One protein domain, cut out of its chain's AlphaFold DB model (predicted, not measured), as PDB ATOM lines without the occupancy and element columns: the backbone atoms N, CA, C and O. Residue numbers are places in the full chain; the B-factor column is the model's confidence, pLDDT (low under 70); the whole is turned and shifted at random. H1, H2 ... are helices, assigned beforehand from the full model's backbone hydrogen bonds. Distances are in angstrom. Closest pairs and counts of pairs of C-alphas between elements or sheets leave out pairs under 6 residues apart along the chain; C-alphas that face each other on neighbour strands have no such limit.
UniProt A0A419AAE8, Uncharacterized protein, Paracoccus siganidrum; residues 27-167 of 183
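What this domain is: This is residues 27 to 167 of the 183 residues of an uncharacterized protein of Paracoccus siganidrum (UniProt A0A419AAE8). Helix H2 runs through the middle of a compact helical body, with H3, H4 and H6 packed round it as a bundle. The long helix H7 crosses H2 at a slant, and its last residues, 160 to 167, stick out from the body as an arm, while the short H1 packs across the first residues of H2 and the short H5 packs slantwise on H4. The printed part has 141 residues with seven named helices, H1 to H7 in order along the chain, and no named strand; the class is all helix. It is compact, with a radius of gyration of the C-alphas of 14.5 A, and spans 46 by 36 by 29 A.

Where its parts are: H1, residues 27 to 32, begins at C-alpha 27 (25.316, -8.583, 38.095). H2 is residues 42 to 55, 20.2 A from first to last C-alpha, and begins at C-alpha 42 (31.928, 4.385, 39.142). H3 is residues 59 to 70, 16.2 A long, and H4 is residues 77 to 92, 22.6 A long. H5 is residues 102 to 108, and H6 is residues 110 to 124, 21.3 A long. H7, residues 138 to 167, measures 43.1 A and ends at C-alpha 167 (37.002, -27.221, 17.291).

How they stand to each other: H2 is the hub, touching five other helices. With residues 42 to 46 alone it touches H1, about perpendicular at 76 degrees; the closest C-alphas are those of Leu 32 and Arg 45, 5.5 A apart. H2 and H3 form a helical hairpin at a shallow tilt of 18 degrees, opposite ways, closest at the C-alphas of Val 50 and Val 62, 5.4 A. H2 and H4 touch at a shallow tilt of 32 degrees, only just short of steep, the same way, closest at the C-alphas of Leu 55 and Ala 91, 4.5 A. H2 and H6 touch at a shallow tilt of 34.9 degrees, only just short of steep, the same way, with the C-alphas of Glu 44 and Leu 112 closest at 7.0 A. H7, with residues 144 to 155 alone, touches H2 at a steep tilt of 42 degrees; the C-alphas of Ala 53 and Val 151 are closest, 6.3 A. H4, with residues 79 to 86 alone, touches H5 at a steep tilt of 52 degrees, opposite ways, closest at the C-alphas of Val 82 and Ser 104, 6.5 A. H4 and H6 are near each other, while H3 and H6 are apart. In H1 to H7 every O i to N i+4 pair is within hydrogen-bond range.

The domain as a whole: The C-alphas of Gly 135 and Ala 167, 46.9 A apart, are the two farthest apart. The printed part has no cut. The link from H6 to H7, 13 residues, is long. Residues 127 to 133 have pLDDT under 70; the mean of the printed part is 89.0.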
ATOM      1  N   GLY A  27      24.194  -8.496  37.159       87.56
ATOM      2  CA  GLY A  27      25.316  -8.583  38.095       87.56
ATOM      3  C   GLY A  27      26.537  -7.747  37.685       87.56
ATOM      4  O   GLY A  27      27.184  -7.137  38.540       87.56
ATOM      5  N   GLU A  28      26.857  -7.678  36.389       92.69
ATOM      6  CA  GLU A  28      27.902  -6.781  35.878       92.69
ATOM      7  C   GLU A  28      27.507  -5.314  36.049       92.69
ATOM      8  O   GLU A  28      28.312  -4.511  36.536       92.69
ATOM      9  N   ARG A  29      26.271  -4.963  35.676       92.62
ATOM     10  CA  ARG A  29      25.753  -3.601  35.810       92.62
ATOM     11  C   ARG A  29      25.801  -3.136  37.261       92.62
ATOM     12  O   ARG A  29      26.333  -2.060  37.513       92.62
ATOM     13  N   ASP A  30      25.337  -3.954  38.196       93.56
ATOM     14  CA  ASP A  30      25.344  -3.643  39.626       93.56
ATOM     15  C   ASP A  30      26.765  -3.461  40.166       93.56
ATOM     16  O   ASP A  30      27.009  -2.657  41.066       93.56
ATOM     17  N   LEU A  31      27.741  -4.188  39.615       95.69
ATOM     18  CA  LEU A  31      29.123  -4.096  40.070       95.69
ATOM     19  C   LEU A  31      29.869  -2.887  39.489       95.69
ATOM     20  O   LEU A  31      30.644  -2.251  40.212       95.69
ATOM     21  N   LEU A  32      29.668  -2.582  38.204       96.06
ATOM     22  CA  LEU A  32      30.405  -1.539  37.476       96.06
ATOM     23  C   LEU A  32      29.680  -0.190  37.439       96.06
ATOM     24  O   LEU A  32      30.318   0.839  37.224       96.06
ATOM     25  N   SER A  33      28.365  -0.193  37.634       94.06
ATOM     26  CA  SER A  33      27.490   0.981  37.578       94.06
ATOM     27  C   SER A  33      26.416   0.931  38.677       94.06
ATOM     28  O   SER A  33      25.230   1.045  38.361       94.06
ATOM     29  N   PRO A  34      26.799   0.728  39.956       94.81
ATOM     30  CA  PRO A  34      25.832   0.694  41.048       94.81
ATOM     31  C   PRO A  34      25.103   2.034  41.169       94.81
ATOM     32  O   PRO A  34      25.700   3.088  40.944       94.81
ATOM     33  N   GLU A  35      23.849   2.003  41.623       90.81
ATOM     34  CA  GLU A  35      23.080   3.222  41.927       90.81
ATOM     35  C   GLU A  35      23.796   4.115  42.950       90.81
ATOM     36  O   GLU A  35      23.749   5.339  42.874       90.81
ATOM     37  N   GLN A  36      24.494   3.490  43.901       89.75
ATOM     38  CA  GLN A  36      25.306   4.159  44.908       89.75
ATOM     39  C   GLN A  36      26.739   3.637  44.820       89.75
ATOM     40  O   GLN A  36      27.006   2.458  45.054       89.75
ATOM     41  N   ALA A  37      27.681   4.525  44.501       89.44
ATOM     42  CA  ALA A  37      29.078   4.150  44.294       89.44
ATOM     43  C   ALA A  37      29.724   3.499  45.536       89.44
ATOM     44  O   ALA A  37      30.498   2.543  45.420       89.44
ATOM     45  N   GLY A  38      29.398   3.997  46.733       92.19
ATOM     46  CA  GLY A  38      30.045   3.574  47.975       92.19
ATOM     47  C   GLY A  38      31.537   3.956  48.002       92.19
ATOM     48  O   GLY A  38      31.885   5.049  47.557       92.19
ATOM     49  N   PRO A  39      32.440   3.088  48.505       94.38
ATOM     50  CA  PRO A  39      33.852   3.431  48.725       94.38
ATOM     51  C   PRO A  39      34.734   3.373  47.461       94.38
ATOM     52  O   PRO A  39      35.931   3.659  47.531       94.38
ATOM     53  N   VAL A  40      34.168   2.971  46.319       96.06
ATOM     54  CA  VAL A  40      34.843   2.941  45.013       96.06
ATOM     55  C   VAL A  40      33.932   3.617  44.001       96.06
ATOM     56  O   VAL A  40      32.815   3.152  43.765       96.06
ATOM     57  N   SER A  41      34.399   4.711  43.408       95.19
ATOM     58  CA  SER A  41      33.635   5.468  42.415       95.19
ATOM     59  C   SER A  41      33.328   4.635  41.164       95.19
ATOM     60  O   SER A  41      34.025   3.670  40.849       95.19
ATOM     61  N   ILE A  42      32.291   5.025  40.420       96.00
ATOM     62  CA  ILE A  42      31.928   4.385  39.142       96.00
ATOM     63  C   ILE A  42      33.102   4.447  38.150       96.00
ATOM     64  O   ILE A  42      33.435   3.440  37.523       96.00
ATOM     65  N   VAL A  43      33.784   5.596  38.079       95.69
ATOM     66  CA  VAL A  43      34.982   5.794  37.247       95.69
ATOM     67  C   VAL A  43      36.080   4.802  37.619       95.69
ATOM     68  O   VAL A  43      36.620   4.133  36.742       95.69
ATOM     69  N   GLU A  44      36.391   4.650  38.910       96.06
ATOM     70  CA  GLU A  44      37.419   3.705  39.362       96.06
ATOM     71  C   GLU A  44      37.049   2.256  39.036       96.06
ATOM     72  O   GLU A  44      37.897   1.505  38.561       96.06
ATOM     73  N   ARG A  45      35.784   1.857  39.234       97.56
ATOM     74  CA  ARG A  45      35.308   0.494  38.928       97.56
ATOM     75  C   ARG A  45      35.497   0.157  37.451       97.56
ATOM     76  O   ARG A  45      36.050  -0.893  37.123       97.56
ATOM     77  N   ARG A  46      35.074   1.065  36.568       96.88
ATOM     78  CA  ARG A  46      35.209   0.913  35.112       96.88
ATOM     79  C   ARG A  46      36.678   0.970  34.678       96.88
ATOM     80  O   ARG A  46      37.096   0.144  33.873       96.88
ATOM     81  N   ALA A  47      37.490   1.848  35.269       96.81
ATOM     82  CA  ALA A  47      38.935   1.909  35.030       96.81
ATOM     83  C   ALA A  47      39.649   0.597  35.402       96.81
ATOM     84  O   ALA A  47      40.484   0.111  34.640       96.81
ATOM     85  N   ILE A  48      39.292  -0.007  36.541       96.69
ATOM     86  CA  ILE A  48      39.804  -1.317  36.966       96.69
ATOM     87  C   ILE A  48      39.382  -2.409  35.978       96.69
ATOM     88  O   ILE A  48      40.214  -3.231  35.599       96.69
ATOM     89  N   ALA A  49      38.125  -2.411  35.525       97.50
ATOM     90  CA  ALA A  49      37.641  -3.383  34.546       97.50
ATOM     91  C   ALA A  49      38.412  -3.295  33.213       97.50
ATOM     92  O   ALA A  49      38.893  -4.320  32.723       97.50
ATOM     93  N   VAL A  50      38.619  -2.079  32.681       96.56
ATOM     94  CA  VAL A  50      39.469  -1.830  31.498       96.56
ATOM     95  C   VAL A  50      40.876  -2.381  31.722       96.56
ATOM     96  O   VAL A  50      41.391  -3.119  30.882       96.56
ATOM     97  N   TYR A  51      41.491  -2.045  32.860       95.50
ATOM     98  CA  TYR A  51      42.862  -2.438  33.170       95.50
ATOM     99  C   TYR A  51      43.031  -3.964  33.201       95.50
ATOM    100  O   TYR A  51      43.923  -4.501  32.547       95.50
ATOM    101  N   VAL A  52      42.137  -4.676  33.896       95.19
ATOM    102  CA  VAL A  52      42.178  -6.145  33.995       95.19
ATOM    103  C   VAL A  52      41.915  -6.806  32.639       95.19
ATOM    104  O   VAL A  52      42.638  -7.729  32.266       95.19
ATOM    105  N   ALA A  53      40.936  -6.332  31.862       95.31
ATOM    106  CA  ALA A  53      40.652  -6.888  30.536       95.31
ATOM    107  C   ALA A  53      41.852  -6.739  29.585       95.31
ATOM    108  O   ALA A  53      42.195  -7.669  28.851       95.31
ATOM    109  N   ALA A  54      42.531  -5.591  29.643       93.44
ATOM    110  CA  ALA A  54      43.706  -5.308  28.829       93.44
ATOM    111  C   ALA A  54      44.940  -6.122  29.249       93.44
ATOM    112  O   ALA A  54      45.680  -6.561  28.369       93.44
ATOM    113  N   LEU A  55      45.132  -6.405  30.546       91.38
ATOM    114  CA  LEU A  55      46.163  -7.348  31.013       91.38
ATOM    115  C   LEU A  55      45.995  -8.741  30.398       91.38
ATOM    116  O   LEU A  55      46.978  -9.400  30.074       91.38
ATOM    117  N   HIS A  56      44.749  -9.164  30.195       91.62
ATOM    118  CA  HIS A  56      44.415 -10.421  29.533       91.62
ATOM    119  C   HIS A  56      44.338 -10.324  28.003       91.62
ATOM    120  O   HIS A  56      44.054 -11.322  27.349       91.62
ATOM    121  N   GLN A  57      44.610  -9.148  27.429       92.12
ATOM    122  CA  GLN A  57      44.624  -8.896  25.985       92.12
ATOM    123  C   GLN A  57      43.281  -9.178  25.277       92.12
ATOM    124  O   GLN A  57      43.243  -9.360  24.057       92.12
ATOM    125  N   GLU A  58      42.163  -9.154  26.011       94.81
ATOM    126  CA  GLU A  58      40.826  -9.399  25.460       94.81
ATOM    127  C   GLU A  58      40.204  -8.121  24.886       94.81
ATOM    128  O   GLU A  58      39.441  -7.418  25.547       94.81
ATOM    129  N   ARG A  59      40.537  -7.824  23.624       93.62
ATOM    130  CA  ARG A  59      40.185  -6.567  22.928       93.62
ATOM    131  C   ARG A  59      38.699  -6.212  22.987       93.62
ATOM    132  O   ARG A  59      38.361  -5.082  23.302       93.62
ATOM    133  N   GLU A  60      37.820  -7.182  22.751       94.00
ATOM    134  CA  GLU A  60      36.365  -6.958  22.743       94.00
ATOM    135  C   GLU A  60      35.837  -6.499  24.115       94.00
ATOM    136  O   GLU A  60      34.964  -5.634  24.188       94.00
ATOM    137  N   LEU A  61      36.390  -7.032  25.213       95.31
ATOM    138  CA  LEU A  61      36.055  -6.574  26.566       95.31
ATOM    139  C   LEU A  61      36.668  -5.206  26.868       95.31
ATOM    140  O   LEU A  61      36.015  -4.377  27.496       95.31
ATOM    141  N   VAL A  62      37.898  -4.958  26.409       95.75
ATOM    142  CA  VAL A  62      38.550  -3.648  26.545       95.75
ATOM    143  C   VAL A  62      37.709  -2.562  25.879       95.75
ATOM    144  O   VAL A  62      37.391  -1.571  26.534       95.75
ATOM    145  N   ASP A  63      37.284  -2.766  24.632       95.06
ATOM    146  CA  ASP A  63      36.479  -1.799  23.880       95.06
ATOM    147  C   ASP A  63      35.142  -1.515  24.581       95.06
ATOM    148  O   ASP A  63      34.756  -0.357  24.761       95.06
ATOM    149  N   ARG A  64      34.462  -2.567  25.059       94.62
ATOM    150  CA  ARG A  64      33.217  -2.445  25.832       94.62
ATOM    151  C   ARG A  64      33.417  -1.638  27.114       94.62
ATOM    152  O   ARG A  64      32.643  -0.725  27.394       94.62
ATOM    153  N   TYR A  65      34.437  -1.954  27.908       95.88
ATOM    154  CA  TYR A  65      34.673  -1.247  29.167       95.88
ATOM    155  C   TYR A  65      35.193   0.175  28.965       95.88
ATOM    156  O   TYR A  65      34.902   1.039  29.792       95.88
ATOM    157  N   LEU A  66      35.910   0.452  27.873       95.38
ATOM    158  CA  LEU A  66      36.289   1.813  27.495       95.38
ATOM    159  C   LEU A  66      35.071   2.652  27.117       95.38
ATOM    160  O   LEU A  66      35.009   3.813  27.516       95.38
ATOM    161  N   ALA A  67      34.101   2.070  26.404       93.69
ATOM    162  CA  ALA A  67      32.835   2.737  26.117       93.69
ATOM    163  C   ALA A  67      32.102   3.098  27.418       93.69
ATOM    164  O   ALA A  67      31.783   4.264  27.632       93.69
ATOM    165  N   LEU A  68      31.968   2.141  28.347       93.75
ATOM    166  CA  LEU A  68      31.403   2.422  29.669       93.75
ATOM    167  C   LEU A  68      32.201   3.501  30.406       93.75
ATOM    168  O   LEU A  68      31.620   4.414  30.978       93.75
ATOM    169  N   LEU A  69      33.529   3.432  30.430       95.00
ATOM    170  CA  LEU A  69      34.344   4.427  31.124       95.00
ATOM    171  C   LEU A  69      34.155   5.834  30.538       95.00
ATOM    172  O   LEU A  69      34.074   6.790  31.299       95.00
ATOM    173  N   ALA A  70      34.044   5.961  29.216       91.44
ATOM    174  CA  ALA A  70      33.811   7.240  28.546       91.44
ATOM    175  C   ALA A  70      32.422   7.842  28.836       91.44
ATOM    176  O   ALA A  70      32.250   9.050  28.710       91.44
ATOM    177  N   GLU A  71      31.448   7.021  29.236       90.31
ATOM    178  CA  GLU A  71      30.114   7.456  29.673       90.31
ATOM    179  C   GLU A  71      30.064   7.881  31.152       90.31
ATOM    180  O   GLU A  71      29.012   8.295  31.633       90.31
ATOM    181  N   SER A  72      31.145   7.723  31.926       89.38
ATOM    182  CA  SER A  72      31.140   8.113  33.339       89.38
ATOM    183  C   SER A  72      31.340   9.612  33.526       89.38
ATOM    184  O   SER A  72      32.304  10.188  33.023       89.38
ATOM    185  N   ASP A  73      30.505  10.220  34.364       83.94
ATOM    186  CA  ASP A  73      30.701  11.600  34.798       83.94
ATOM    187  C   ASP A  73      32.085  11.777  35.440       83.94
ATOM    188  O   ASP A  73      32.487  11.037  36.341       83.94
ATOM    189  N   GLY A  74      32.845  12.754  34.942       76.75
ATOM    190  CA  GLY A  74      34.219  13.018  35.381       76.75
ATOM    191  C   GLY A  74      35.296  12.158  34.707       76.75
ATOM    192  O   GLY A  74      36.477  12.479  34.835       76.75
ATOM    193  N   ALA A  75      34.933  11.130  33.933       75.88
ATOM    194  CA  ALA A  75      35.862  10.415  33.064       75.88
ATOM    195  C   ALA A  75      35.761  10.954  31.634       75.88
ATOM    196  O   ALA A  75      34.892  10.590  30.852       75.88
ATOM    197  N   GLY A  76      36.680  11.847  31.269       77.69
ATOM    198  CA  GLY A  76      36.798  12.292  29.882       77.69
ATOM    199  C   GLY A  76      37.450  11.226  28.981       77.69
ATOM    200  O   GLY A  76      38.203  10.377  29.472       77.69
ATOM    201  N   PRO A  77      37.304  11.327  27.644       83.44
ATOM    202  CA  PRO A  77      37.979  10.442  26.684       83.44
ATOM    203  C   PRO A  77      39.505  10.384  26.859       83.44
ATOM    204  O   PRO A  77      40.144   9.385  26.532       83.44
ATOM    205  N   ALA A  78      40.105  11.456  27.384       86.69
ATOM    206  CA  ALA A  78      41.527  11.510  27.699       86.69
ATOM    207  C   ALA A  78      41.921  10.506  28.796       86.69
ATOM    208  O   ALA A  78      42.900   9.784  28.625       86.69
ATOM    209  N   LEU A  79      41.141  10.413  29.879       88.88
ATOM    210  CA  LEU A  79      41.404   9.477  30.976       88.88
ATOM    211  C   LEU A  79      41.305   8.027  30.487       88.88
ATOM    212  O   LEU A  79      42.201   7.228  30.756       88.88
ATOM    213  N   ALA A  80      40.272   7.713  29.699       89.12
ATOM    214  CA  ALA A  80      40.090   6.385  29.114       89.12
ATOM    215  C   ALA A  80      41.292   5.959  28.248       89.12
ATOM    216  O   ALA A  80      41.823   4.863  28.424       89.12
ATOM    217  N   ARG A  81      41.794   6.855  27.383       89.62
ATOM    218  CA  ARG A  81      42.991   6.596  26.558       89.62
ATOM    219  C   ARG A  81      44.253   6.390  27.389       89.62
ATOM    220  O   ARG A  81      45.069   5.535  27.053       89.62
ATOM    221  N   VAL A  82      44.438   7.176  28.452       93.62
ATOM    222  CA  VAL A  82      45.600   7.030  29.342       93.62
ATOM    223  C   VAL A  82      45.553   5.678  30.046       93.62
ATOM    224  O   VAL A  82      46.561   4.977  30.051       93.62
ATOM    225  N   ILE A  83      44.393   5.282  30.578       92.88
ATOM    226  CA  ILE A  83      44.207   3.978  31.229       92.88
ATOM    227  C   ILE A  83      44.456   2.835  30.244       92.88
ATOM    228  O   ILE A  83      45.179   1.904  30.579       92.88
ATOM    229  N   GLU A  84      43.929   2.908  29.019       91.50
ATOM    230  CA  GLU A  84      44.168   1.889  27.990       91.50
ATOM    231  C   GLU A  84      45.658   1.775  27.630       91.50
ATOM    232  O   GLU A  84      46.214   0.679  27.545       91.50
ATOM    233  N   ALA A  85      46.328   2.907  27.394       91.88
ATOM    234  CA  ALA A  85      47.754   2.928  27.079       91.88
ATOM    235  C   ALA A  85      48.585   2.343  28.228       91.88
ATOM    236  O   ALA A  85      49.520   1.576  27.993       91.88
ATOM    237  N   GLU A  86      48.217   2.671  29.463       92.75
ATOM    238  CA  GLU A  86      48.859   2.158  30.664       92.75
ATOM    239  C   GLU A  86      48.643   0.655  30.833       92.75
ATOM    240  O   GLU A  86      49.596  -0.087  31.048       92.75
ATOM    241  N   ALA A  87      47.415   0.179  30.643       89.94
ATOM    242  CA  ALA A  87      47.089  -1.235  30.734       89.94
ATOM    243  C   ALA A  87      47.791  -2.070  29.650       89.94
ATOM    244  O   ALA A  87      48.253  -3.178  29.913       89.94
ATOM    245  N   ARG A  88      47.948  -1.524  28.436       89.69
ATOM    246  CA  ARG A  88      48.735  -2.164  27.370       89.69
ATOM    247  C   ARG A  88      50.219  -2.236  27.703       89.69
ATOM    248  O   ARG A  88      50.838  -3.266  27.445       89.69
ATOM    249  N   ARG A  89      50.796  -1.177  28.281       89.88
ATOM    250  CA  ARG A  89      52.186  -1.214  28.762       89.88
ATOM    251  C   ARG A  89      52.346  -2.261  29.852       89.88
ATOM    252  O   ARG A  89      53.227  -3.104  29.748       89.88
ATOM    253  N   ALA A  90      51.452  -2.259  30.828       87.94
ATOM    254  CA  ALA A  90      51.371  -3.257  31.881       87.94
ATOM    255  C   ALA A  90      51.302  -4.699  31.337       87.94
ATOM    256  O   ALA A  90      52.052  -5.556  31.795       87.94
ATOM    257  N   ALA A  91      50.472  -4.958  30.322       86.56
ATOM    258  CA  ALA A  91      50.367  -6.267  29.676       86.56
ATOM    259  C   ALA A  91      51.653  -6.665  28.930       86.56
ATOM    260  O   ALA A  91      52.052  -7.824  28.966       86.56
ATOM    261  N   ALA A  92      52.320  -5.710  28.274       87.19
ATOM    262  CA  ALA A  92      53.559  -5.956  27.538       87.19
ATOM    263  C   ALA A  92      54.753  -6.300  28.444       87.19
ATOM    264  O   ALA A  92      55.662  -6.993  27.999       87.19
ATOM    265  N   HIS A  93      54.751  -5.826  29.692       81.00
ATOM    266  CA  HIS A  93      55.789  -6.144  30.677       81.00
ATOM    267  C   HIS A  93      55.474  -7.410  31.485       81.00
ATOM    268  O   HIS A  93      56.307  -7.845  32.265       81.00
ATOM    269  N   HIS A  94      54.298  -8.020  31.318       72.06
ATOM    270  CA  HIS A  94      53.922  -9.205  32.083       72.06
ATOM    271  C   HIS A  94      54.892 -10.379  31.804       72.06
ATOM    272  O   HIS A  94      55.120 -10.697  30.634       72.06
ATOM    273  N   PRO A  95      55.417 -11.084  32.830       74.94
ATOM    274  CA  PRO A  95      54.991 -11.098  34.237       74.94
ATOM    275  C   PRO A  95      55.766 -10.150  35.166       74.94
ATOM    276  O   PRO A  95      55.593 -10.229  36.381       74.94
ATOM    277  N   ASP A  96      56.628  -9.288  34.639       78.00
ATOM    278  CA  ASP A  96      57.407  -8.377  35.468       78.00
ATOM    279  C   ASP A  96      56.512  -7.269  36.059       78.00
ATOM    280  O   ASP A  96      55.559  -6.814  35.408       78.00
ATOM    281  N   PRO A  97      56.796  -6.800  37.288       71.81
ATOM    282  CA  PRO A  97      56.060  -5.693  37.886       71.81
ATOM    283  C   PRO A  97      56.108  -4.442  37.004       71.81
ATOM    284  O   PRO A  97      57.179  -4.005  36.579       71.81
ATOM    285  N   HIS A  98      54.954  -3.808  36.788       81.50
ATOM    286  CA  HIS A  98      54.864  -2.535  36.086       81.50
ATOM    287  C   HIS A  98      54.283  -1.462  37.005       81.50
ATOM    288  O   HIS A  98      53.210  -1.589  37.590       81.50
ATOM    289  N   LEU A  99      55.003  -0.355  37.135       80.12
ATOM    290  CA  LEU A  99      54.492   0.818  37.829       80.12
ATOM    291  C   LEU A  99      54.067   1.853  36.797       80.12
ATOM    292  O   LEU A  99      54.863   2.143  35.899       80.12
ATOM    293  N   PRO A 100      52.885   2.476  36.964       84.44
ATOM    294  CA  PRO A 100      52.480   3.540  36.072       84.44
ATOM    295  C   PRO A 100      53.525   4.638  35.959       84.44
ATOM    296  O   PRO A 100      54.038   5.127  36.973       84.44
ATOM    297  N   ALA A 101      53.826   5.028  34.719       86.00
ATOM    298  CA  ALA A 101      54.777   6.097  34.439       86.00
ATOM    299  C   ALA A 101      54.358   7.395  35.164       86.00
ATOM    300  O   ALA A 101      53.157   7.653  35.278       86.00
ATOM    301  N   PRO A 102      55.293   8.260  35.608       86.88
ATOM    302  CA  PRO A 102      54.948   9.473  36.359       86.88
ATOM    303  C   PRO A 102      53.907  10.368  35.665       86.88
ATOM    304  O   PRO A 102      52.989  10.863  36.312       86.88
ATOM    305  N   ALA A 103      53.998  10.508  34.338       88.56
ATOM    306  CA  ALA A 103      53.022  11.254  33.544       88.56
ATOM    307  C   ALA A 103      51.631  10.589  33.530       88.56
ATOM    308  O   ALA A 103      50.624  11.279  33.672       88.56
ATOM    309  N   SER A 104      51.561   9.256  33.422       89.06
ATOM    310  CA  SER A 104      50.304   8.507  33.565       89.06
ATOM    311  C   SER A 104      49.720   8.685  34.961       89.06
ATOM    312  O   SER A 104      48.539   8.981  35.093       89.06
ATOM    313  N   ARG A 105      50.552   8.546  36.001       90.25
ATOM    314  CA  ARG A 105      50.168   8.672  37.413       90.25
ATOM    315  C   ARG A 105      49.564  10.042  37.724       90.25
ATOM    316  O   ARG A 105      48.564  10.105  38.429       90.25
ATOM    317  N   ALA A 106      50.113  11.113  37.150       89.50
ATOM    318  CA  ALA A 106      49.562  12.461  37.286       89.50
ATOM    319  C   ALA A 106      48.153  12.605  36.675       89.50
ATOM    320  O   ALA A 106      47.360  13.403  37.164       89.50
ATOM    321  N   LEU A 107      47.835  11.830  35.632       90.44
ATOM    322  CA  LEU A 107      46.546  11.878  34.931       90.44
ATOM    323  C   LEU A 107      45.501  10.917  35.517       90.44
ATOM    324  O   LEU A 107      44.337  11.287  35.628       90.44
ATOM    325  N   ILE A 108      45.896   9.695  35.892       91.62
ATOM    326  CA  ILE A 108      44.991   8.693  36.493       91.62
ATOM    327  C   ILE A 108      44.794   8.906  37.999       91.62
ATOM    328  O   ILE A 108      43.837   8.396  38.576       91.62
ATOM    329  N   GLY A 109      45.700   9.644  38.641       91.38
ATOM    330  CA  GLY A 109      45.719   9.867  40.080       91.38
ATOM    331  C   GLY A 109      46.415   8.751  40.866       91.38
ATOM    332  O   GLY A 109      46.449   7.581  40.474       91.38
ATOM    333  N   GLU A 110      46.952   9.120  42.031       90.56
ATOM    334  CA  GLU A 110      47.742   8.222  42.886       90.56
ATOM    335  C   GLU A 110      46.949   6.985  43.319       90.56
ATOM    336  O   GLU A 110      47.443   5.861  43.294       90.56
ATOM    337  N   ARG A 111      45.676   7.186  43.669       91.81
ATOM    338  CA  ARG A 111      44.804   6.130  44.180       91.81
ATOM    339  C   ARG A 111      44.613   4.989  43.174       91.81
ATOM    340  O   ARG A 111      44.716   3.825  43.566       91.81
ATOM    341  N   LEU A 112      44.380   5.307  41.896       93.44
ATOM    342  CA  LEU A 112      44.284   4.308  40.826       93.44
ATOM    343  C   LEU A 112      45.650   3.705  40.484       93.44
ATOM    344  O   LEU A 112      45.752   2.499  40.275       93.44
ATOM    345  N   ALA A 113      46.715   4.510  40.481       92.06
ATOM    346  CA  ALA A 113      48.057   3.997  40.224       92.06
ATOM    347  C   ALA A 113      48.464   2.911  41.240       92.06
ATOM    348  O   ALA A 113      49.016   1.878  40.857       92.06
ATOM    349  N   VAL A 114      48.138   3.121  42.520       91.06
ATOM    350  CA  VAL A 114      48.379   2.156  43.601       91.06
ATOM    351  C   VAL A 114      47.585   0.864  43.398       91.06
ATOM    352  O   VAL A 114      48.149  -0.222  43.546       91.06
ATOM    353  N   VAL A 115      46.296   0.945  43.040       92.44
ATOM    354  CA  VAL A 115      45.479  -0.268  42.858       92.44
ATOM    355  C   VAL A 115      45.883  -1.055  41.613       92.44
ATOM    356  O   VAL A 115      45.878  -2.280  41.650       92.44
ATOM    357  N   PHE A 116      46.307  -0.393  40.534       92.50
ATOM    358  CA  PHE A 116      46.819  -1.072  39.340       92.50
ATOM    359  C   PHE A 116      48.101  -1.854  39.630       92.50
ATOM    360  O   PHE A 116      48.188  -3.032  39.283       92.50
ATOM    361  N   ALA A 117      49.046  -1.247  40.355       88.12
ATOM    362  CA  ALA A 117      50.246  -1.945  40.816       88.12
ATOM    363  C   ALA A 117      49.896  -3.148  41.716       88.12
ATOM    364  O   ALA A 117      50.471  -4.226  41.573       88.12
ATOM    365  N   HIS A 118      48.909  -2.989  42.606       88.31
ATOM    366  CA  HIS A 118      48.418  -4.077  43.452       88.31
ATOM    367  C   HIS A 118      47.817  -5.235  42.639       88.31
ATOM    368  O   HIS A 118      48.148  -6.394  42.881       88.31
ATOM    369  N   ILE A 119      46.974  -4.934  41.647       90.44
ATOM    370  CA  ILE A 119      46.359  -5.930  40.757       90.44
ATOM    371  C   ILE A 119      47.430  -6.739  40.020       90.44
ATOM    372  O   ILE A 119      47.337  -7.965  39.956       90.44
ATOM    373  N   GLN A 120      48.468  -6.086  39.497       87.31
ATOM    374  CA  GLN A 120      49.558  -6.802  38.836       87.31
ATOM    375  C   GLN A 120      50.354  -7.692  39.783       87.31
ATOM    376  O   GLN A 120      50.647  -8.831  39.428       87.31
ATOM    377  N   ALA A 121      50.680  -7.209  40.985       84.38
ATOM    378  CA  ALA A 121      51.374  -8.020  41.984       84.38
ATOM    379  C   ALA A 121      50.571  -9.288  42.331       84.38
ATOM    380  O   ALA A 121      51.126 -10.384  42.417       84.38
ATOM    381  N   LEU A 122      49.240  -9.166  42.445       85.69
ATOM    382  CA  LEU A 122      48.354 -10.313  42.658       85.69
ATOM    383  C   LEU A 122      48.385 -11.307  41.491       85.69
ATOM    384  O   LEU A 122      48.473 -12.512  41.722       85.69
ATOM    385  N   LEU A 123      48.314 -10.821  40.250       84.69
ATOM    386  CA  LEU A 123      48.275 -11.676  39.057       84.69
ATOM    387  C   LEU A 123      49.612 -12.375  38.772       84.69
ATOM    388  O   LEU A 123      49.620 -13.484  38.245       84.69
ATOM    389  N   THR A 124      50.724 -11.759  39.162       79.25
ATOM    390  CA  THR A 124      52.086 -12.289  38.974       79.25
ATOM    391  C   THR A 124      52.553 -13.163  40.142       79.25
ATOM    392  O   THR A 124      53.596 -13.809  40.063       79.25
ATOM    393  N   GLY A 125      51.770 -13.237  41.225       76.88
ATOM    394  CA  GLY A 125      52.102 -14.024  42.411       76.88
ATOM    395  C   GLY A 125      53.210 -13.409  43.273       76.88
ATOM    396  O   GLY A 125      53.725 -14.086  44.168       76.88
ATOM    397  N   ASP A 126      53.559 -12.139  43.044       72.00
ATOM    398  CA  ASP A 126      54.539 -11.417  43.847       72.00
ATOM    399  C   ASP A 126      53.949 -11.036  45.214       72.00
ATOM    400  O   ASP A 126      53.426  -9.945  45.445       72.00
ATOM    401  N   ARG A 127      54.058 -11.968  46.166       59.28
ATOM    402  CA  ARG A 127      53.647 -11.752  47.564       59.28
ATOM    403  C   ARG A 127      54.565 -10.779  48.316       59.28
ATOM    404  O   ARG A 127      54.183 -10.333  49.397       59.28
ATOM    405  N   LYS A 128      55.770 -10.490  47.800       53.75
ATOM    406  CA  LYS A 128      56.732  -9.557  48.416       53.75
ATOM    407  C   LYS A 128      56.458  -8.118  47.981       53.75
ATOM    408  O   LYS A 128      56.652  -7.200  48.774       53.75
ATOM    409  N   GLY A 129      55.930  -7.933  46.776       50.19
ATOM    410  CA  GLY A 129      55.382  -6.689  46.255       50.19
ATOM    411  C   GLY A 129      53.980  -6.379  46.779       50.19
ATOM    412  O   GLY A 129      53.094  -6.073  45.985       50.19
ATOM    413  N   GLN A 130      53.749  -6.422  48.100       52.72
ATOM    414  CA  GLN A 130      52.563  -5.782  48.682       52.72
ATOM    415  C   GLN A 130      52.659  -4.279  48.396       52.72
ATOM    416  O   GLN A 130      53.167  -3.502  49.206       52.72
ATOM    417  N   ALA A 131      52.192  -3.863  47.214       56.97
ATOM    418  CA  ALA A 131      51.891  -2.479  46.925       56.97
ATOM    419  C   ALA A 131      51.004  -2.023  48.076       56.97
ATOM    420  O   ALA A 131      49.911  -2.564  48.272       56.97
ATOM    421  N   ARG A 132      51.525  -1.120  48.911       63.03
ATOM    422  CA  ARG A 132      50.759  -0.591  50.033       63.03
ATOM    423  C   ARG A 132      49.487  -0.026  49.421       63.03
ATOM    424  O   ARG A 132      49.571   0.915  48.638       63.03
ATOM    425  N   THR A 133      48.333  -0.593  49.753       69.94
ATOM    426  CA  THR A 133      47.027  -0.158  49.245       69.94
ATOM    427  C   THR A 133      46.599   1.126  49.958       69.94
ATOM    428  O   THR A 133      45.506   1.219  50.511       69.94
ATOM    429  N   LEU A 134      47.505   2.110  50.024       77.12
ATOM    430  CA  LEU A 134      47.309   3.375  50.716       77.12
ATOM    431  C   LEU A 134      46.058   4.050  50.153       77.12
ATOM    432  O   LEU A 134      45.892   4.181  48.942       77.12
ATOM    433  N   GLY A 135      45.153   4.425  51.052       80.69
ATOM    434  CA  GLY A 135      43.860   5.007  50.713       80.69
ATOM    435  C   GLY A 135      42.742   3.993  50.445       80.69
ATOM    436  O   GLY A 135      41.581   4.383  50.498       80.69
ATOM    437  N   TRP A 136      43.018   2.709  50.204       91.25
ATOM    438  CA  TRP A 136      41.973   1.705  49.960       91.25
ATOM    439  C   TRP A 136      41.554   1.006  51.260       91.25
ATOM    440  O   TRP A 136      42.383   0.420  51.955       91.25
ATOM    441  N   SER A 137      40.258   1.060  51.584       92.50
ATOM    442  CA  SER A 137      39.674   0.311  52.703       92.50
ATOM    443  C   SER A 137      39.495  -1.173  52.357       92.50
ATOM    444  O   SER A 137      39.515  -1.554  51.184       92.50
ATOM    445  N   ALA A 138      39.268  -2.012  53.373       91.06
ATOM    446  CA  ALA A 138      38.975  -3.433  53.173       91.06
ATOM    447  C   ALA A 138      37.743  -3.649  52.272       91.06
ATOM    448  O   ALA A 138      37.802  -4.447  51.337       91.06
ATOM    449  N   ASP A 139      36.673  -2.874  52.478       94.06
ATOM    450  CA  ASP A 139      35.461  -2.936  51.652       94.06
ATOM    451  C   ASP A 139      35.739  -2.552  50.193       94.06
ATOM    452  O   ASP A 139      35.262  -3.204  49.260       94.06
ATOM    453  N   ALA A 140      36.560  -1.517  49.986       94.94
ATOM    454  CA  ALA A 140      36.966  -1.085  48.656       94.94
ATOM    455  C   ALA A 140      37.769  -2.181  47.935       94.94
ATOM    456  O   ALA A 140      37.501  -2.476  46.773       94.94
ATOM    457  N   LEU A 141      38.699  -2.844  48.629       93.50
ATOM    458  CA  LEU A 141      39.449  -3.976  48.073       93.50
ATOM    459  C   LEU A 141      38.559  -5.197  47.804       93.50
ATOM    460  O   LEU A 141      38.772  -5.903  46.818       93.50
ATOM    461  N   GLY A 142      37.523  -5.422  48.616       94.44
ATOM    462  CA  GLY A 142      36.504  -6.435  48.344       94.44
ATOM    463  C   GLY A 142      35.793  -6.197  47.007       94.44
ATOM    464  O   GLY A 142      35.615  -7.127  46.218       94.44
ATOM    465  N   ILE A 143      35.457  -4.941  46.704       96.44
ATOM    466  CA  ILE A 143      34.897  -4.542  45.405       96.44
ATOM    467  C   ILE A 143      35.905  -4.773  44.270       96.44
ATOM    468  O   ILE A 143      35.534  -5.353  43.251       96.44
ATOM    469  N   VAL A 144      37.171  -4.382  44.448       95.94
ATOM    470  CA  VAL A 144      38.239  -4.612  43.452       95.94
ATOM    471  C   VAL A 144      38.361  -6.104  43.124       95.94
ATOM    472  O   VAL A 144      38.345  -6.479  41.953       95.94
ATOM    473  N   SER A 145      38.402  -6.966  44.144       95.62
ATOM    474  CA  SER A 145      38.489  -8.424  43.981       95.62
ATOM    475  C   SER A 145      37.297  -9.005  43.214       95.62
ATOM    476  O   SER A 145      37.464  -9.847  42.325       95.62
ATOM    477  N   ARG A 146      36.081  -8.511  43.489       96.75
ATOM    478  CA  ARG A 146      34.879  -8.895  42.734       96.75
ATOM    479  C   ARG A 146      34.983  -8.498  41.264       96.75
ATOM    480  O   ARG A 146      34.658  -9.317  40.409       96.75
ATOM    481  N   ILE A 147      35.460  -7.286  40.968       97.69
ATOM    482  CA  ILE A 147      35.650  -6.817  39.586       97.69
ATOM    483  C   ILE A 147      36.677  -7.695  38.875       97.69
ATOM    484  O   ILE A 147      36.392  -8.204  37.796       97.69
ATOM    485  N   MET A 148      37.833  -7.942  39.497       95.69
ATOM    486  CA  MET A 148      38.854  -8.832  38.937       95.69
ATOM    487  C   MET A 148      38.276 -10.210  38.621       95.69
ATOM    488  O   MET A 148      38.450 -10.710  37.515       95.69
ATOM    489  N   THR A 149      37.557 -10.807  39.571       96.12
ATOM    490  CA  THR A 149      36.956 -12.135  39.405       96.12
ATOM    491  C   THR A 149      35.970 -12.162  38.240       96.12
ATOM    492  O   THR A 149      36.040 -13.074  37.416       96.12
ATOM    493  N   LEU A 150      35.097 -11.154  38.136       95.88
ATOM    494  CA  LEU A 150      34.154 -11.014  37.027       95.88
ATOM    495  C   LEU A 150      34.883 -10.931  35.681       95.88
ATOM    496  O   LEU A 150      34.592 -11.717  34.781       95.88
ATOM    497  N   VAL A 151      35.842 -10.013  35.545       96.38
ATOM    498  CA  VAL A 151      36.543  -9.795  34.271       96.38
ATOM    499  C   VAL A 151      37.346 -11.032  33.877       96.38
ATOM    500  O   VAL A 151      37.263 -11.489  32.740       96.38
ATOM    501  N   ILE A 152      38.074 -11.636  34.818       95.38
ATOM    502  CA  ILE A 152      38.841 -12.866  34.585       95.38
ATOM    503  C   ILE A 152      37.919 -14.019  34.163       95.38
ATOM    504  O   ILE A 152      38.280 -14.817  33.295       95.38
ATOM    505  N   PHE A 153      36.733 -14.125  34.767       94.81
ATOM    506  CA  PHE A 153      35.724 -15.092  34.351       94.81
ATOM    507  C   PHE A 153      35.264 -14.832  32.912       94.81
ATOM    508  O   PHE A 153      35.277 -15.760  32.107       94.81
ATOM    509  N   GLN A 154      34.927 -13.585  32.564       95.25
ATOM    510  CA  GLN A 154      34.486 -13.225  31.213       95.25
ATOM    511  C   GLN A 154      35.571 -13.501  30.163       95.25
ATOM    512  O   GLN A 154      35.283 -14.135  29.151       95.25
ATOM    513  N   VAL A 155      36.825 -13.132  30.440       94.69
ATOM    514  CA  VAL A 155      38.002 -13.464  29.617       94.69
ATOM    515  C   VAL A 155      38.075 -14.973  29.361       94.69
ATOM    516  O   VAL A 155      38.129 -15.421  28.215       94.69
ATOM    517  N   ARG A 156      38.040 -15.786  30.426       95.19
ATOM    518  CA  ARG A 156      38.151 -17.250  30.315       95.19
ATOM    519  C   ARG A 156      36.970 -17.868  29.578       95.19
ATOM    520  O   ARG A 156      37.163 -18.785  28.781       95.19
ATOM    521  N   MET A 157      35.764 -17.366  29.825       94.69
ATOM    522  CA  MET A 157      34.551 -17.800  29.141       94.69
ATOM    523  C   MET A 157      34.646 -17.524  27.636       94.69
ATOM    524  O   MET A 157      34.418 -18.429  26.836       94.69
ATOM    525  N   ILE A 158      35.041 -16.311  27.244       94.19
ATOM    526  CA  ILE A 158      35.224 -15.925  25.841       94.19
ATOM    527  C   ILE A 158      36.278 -16.812  25.170       94.19
ATOM    528  O   ILE A 158      36.013 -17.389  24.112       94.19
ATOM    529  N   ALA A 159      37.443 -16.986  25.798       92.62
ATOM    530  CA  ALA A 159      38.505 -17.841  25.275       92.62
ATOM    531  C   ALA A 159      38.026 -19.291  25.065       92.62
ATOM    532  O   ALA A 159      38.223 -19.858  23.988       92.62
ATOM    533  N   GLY A 160      37.330 -19.870  26.050       92.38
ATOM    534  CA  GLY A 160      36.780 -21.225  25.957       92.38
ATOM    535  C   GLY A 160      35.717 -21.371  24.862       92.38
ATOM    536  O   GLY A 160      35.739 -22.335  24.095       92.38
ATOM    537  N   LEU A 161      34.816 -20.395  24.721       92.81
ATOM    538  CA  LEU A 161      33.799 -20.399  23.664       92.81
ATOM    539  C   LEU A 161      34.424 -20.296  22.266       92.81
ATOM    540  O   LEU A 161      34.026 -21.041  21.365       92.81
ATOM    541  N   ARG A 162      35.439 -19.437  22.086       92.62
ATOM    542  CA  ARG A 162      36.196 -19.339  20.825       92.62
ATOM    543  C   ARG A 162      36.879 -20.666  20.484       92.62
ATOM    544  O   ARG A 162      36.785 -21.118  19.343       92.62
ATOM    545  N   GLN A 163      37.493 -21.333  21.464       93.00
ATOM    546  CA  GLN A 163      38.101 -22.657  21.275       93.00
ATOM    547  C   GLN A 163      37.072 -23.714  20.844       93.00
ATOM    548  O   GLN A 163      37.302 -24.433  19.871       93.00
ATOM    549  N   CYS A 164      35.908 -23.770  21.497       91.88
ATOM    550  CA  CYS A 164      34.817 -24.674  21.116       91.88
ATOM    551  C   CYS A 164      34.314 -24.420  19.686       91.88
ATOM    552  O   CYS A 164      34.064 -25.367  18.936       91.88
ATOM    553  N   ALA A 165      34.172 -23.153  19.292       91.81
ATOM    554  CA  ALA A 165      33.736 -22.784  17.947       91.81
ATOM    555  C   ALA A 165      34.749 -23.218  16.874       91.81
ATOM    556  O   ALA A 165      34.350 -23.744  15.834       91.81
ATOM    557  N   LEU A 166      36.048 -23.051  17.137       91.56
ATOM    558  CA  LEU A 166      37.120 -23.517  16.251       91.56
ATOM    559  C   LEU A 166      37.147 -25.047  16.149       91.56
ATOM    560  O   LEU A 166      37.198 -25.583  15.044       91.56
ATOM    561  N   ALA A 167      37.030 -25.758  17.274       88.62
ATOM    562  CA  ALA A 167      37.002 -27.221  17.291       88.62
ATOM    563  C   ALA A 167      35.834 -27.792  16.468       88.62
ATOM    564  O   ALA A 167      36.019 -28.744  15.714       88.62
TER     565      ALA A 167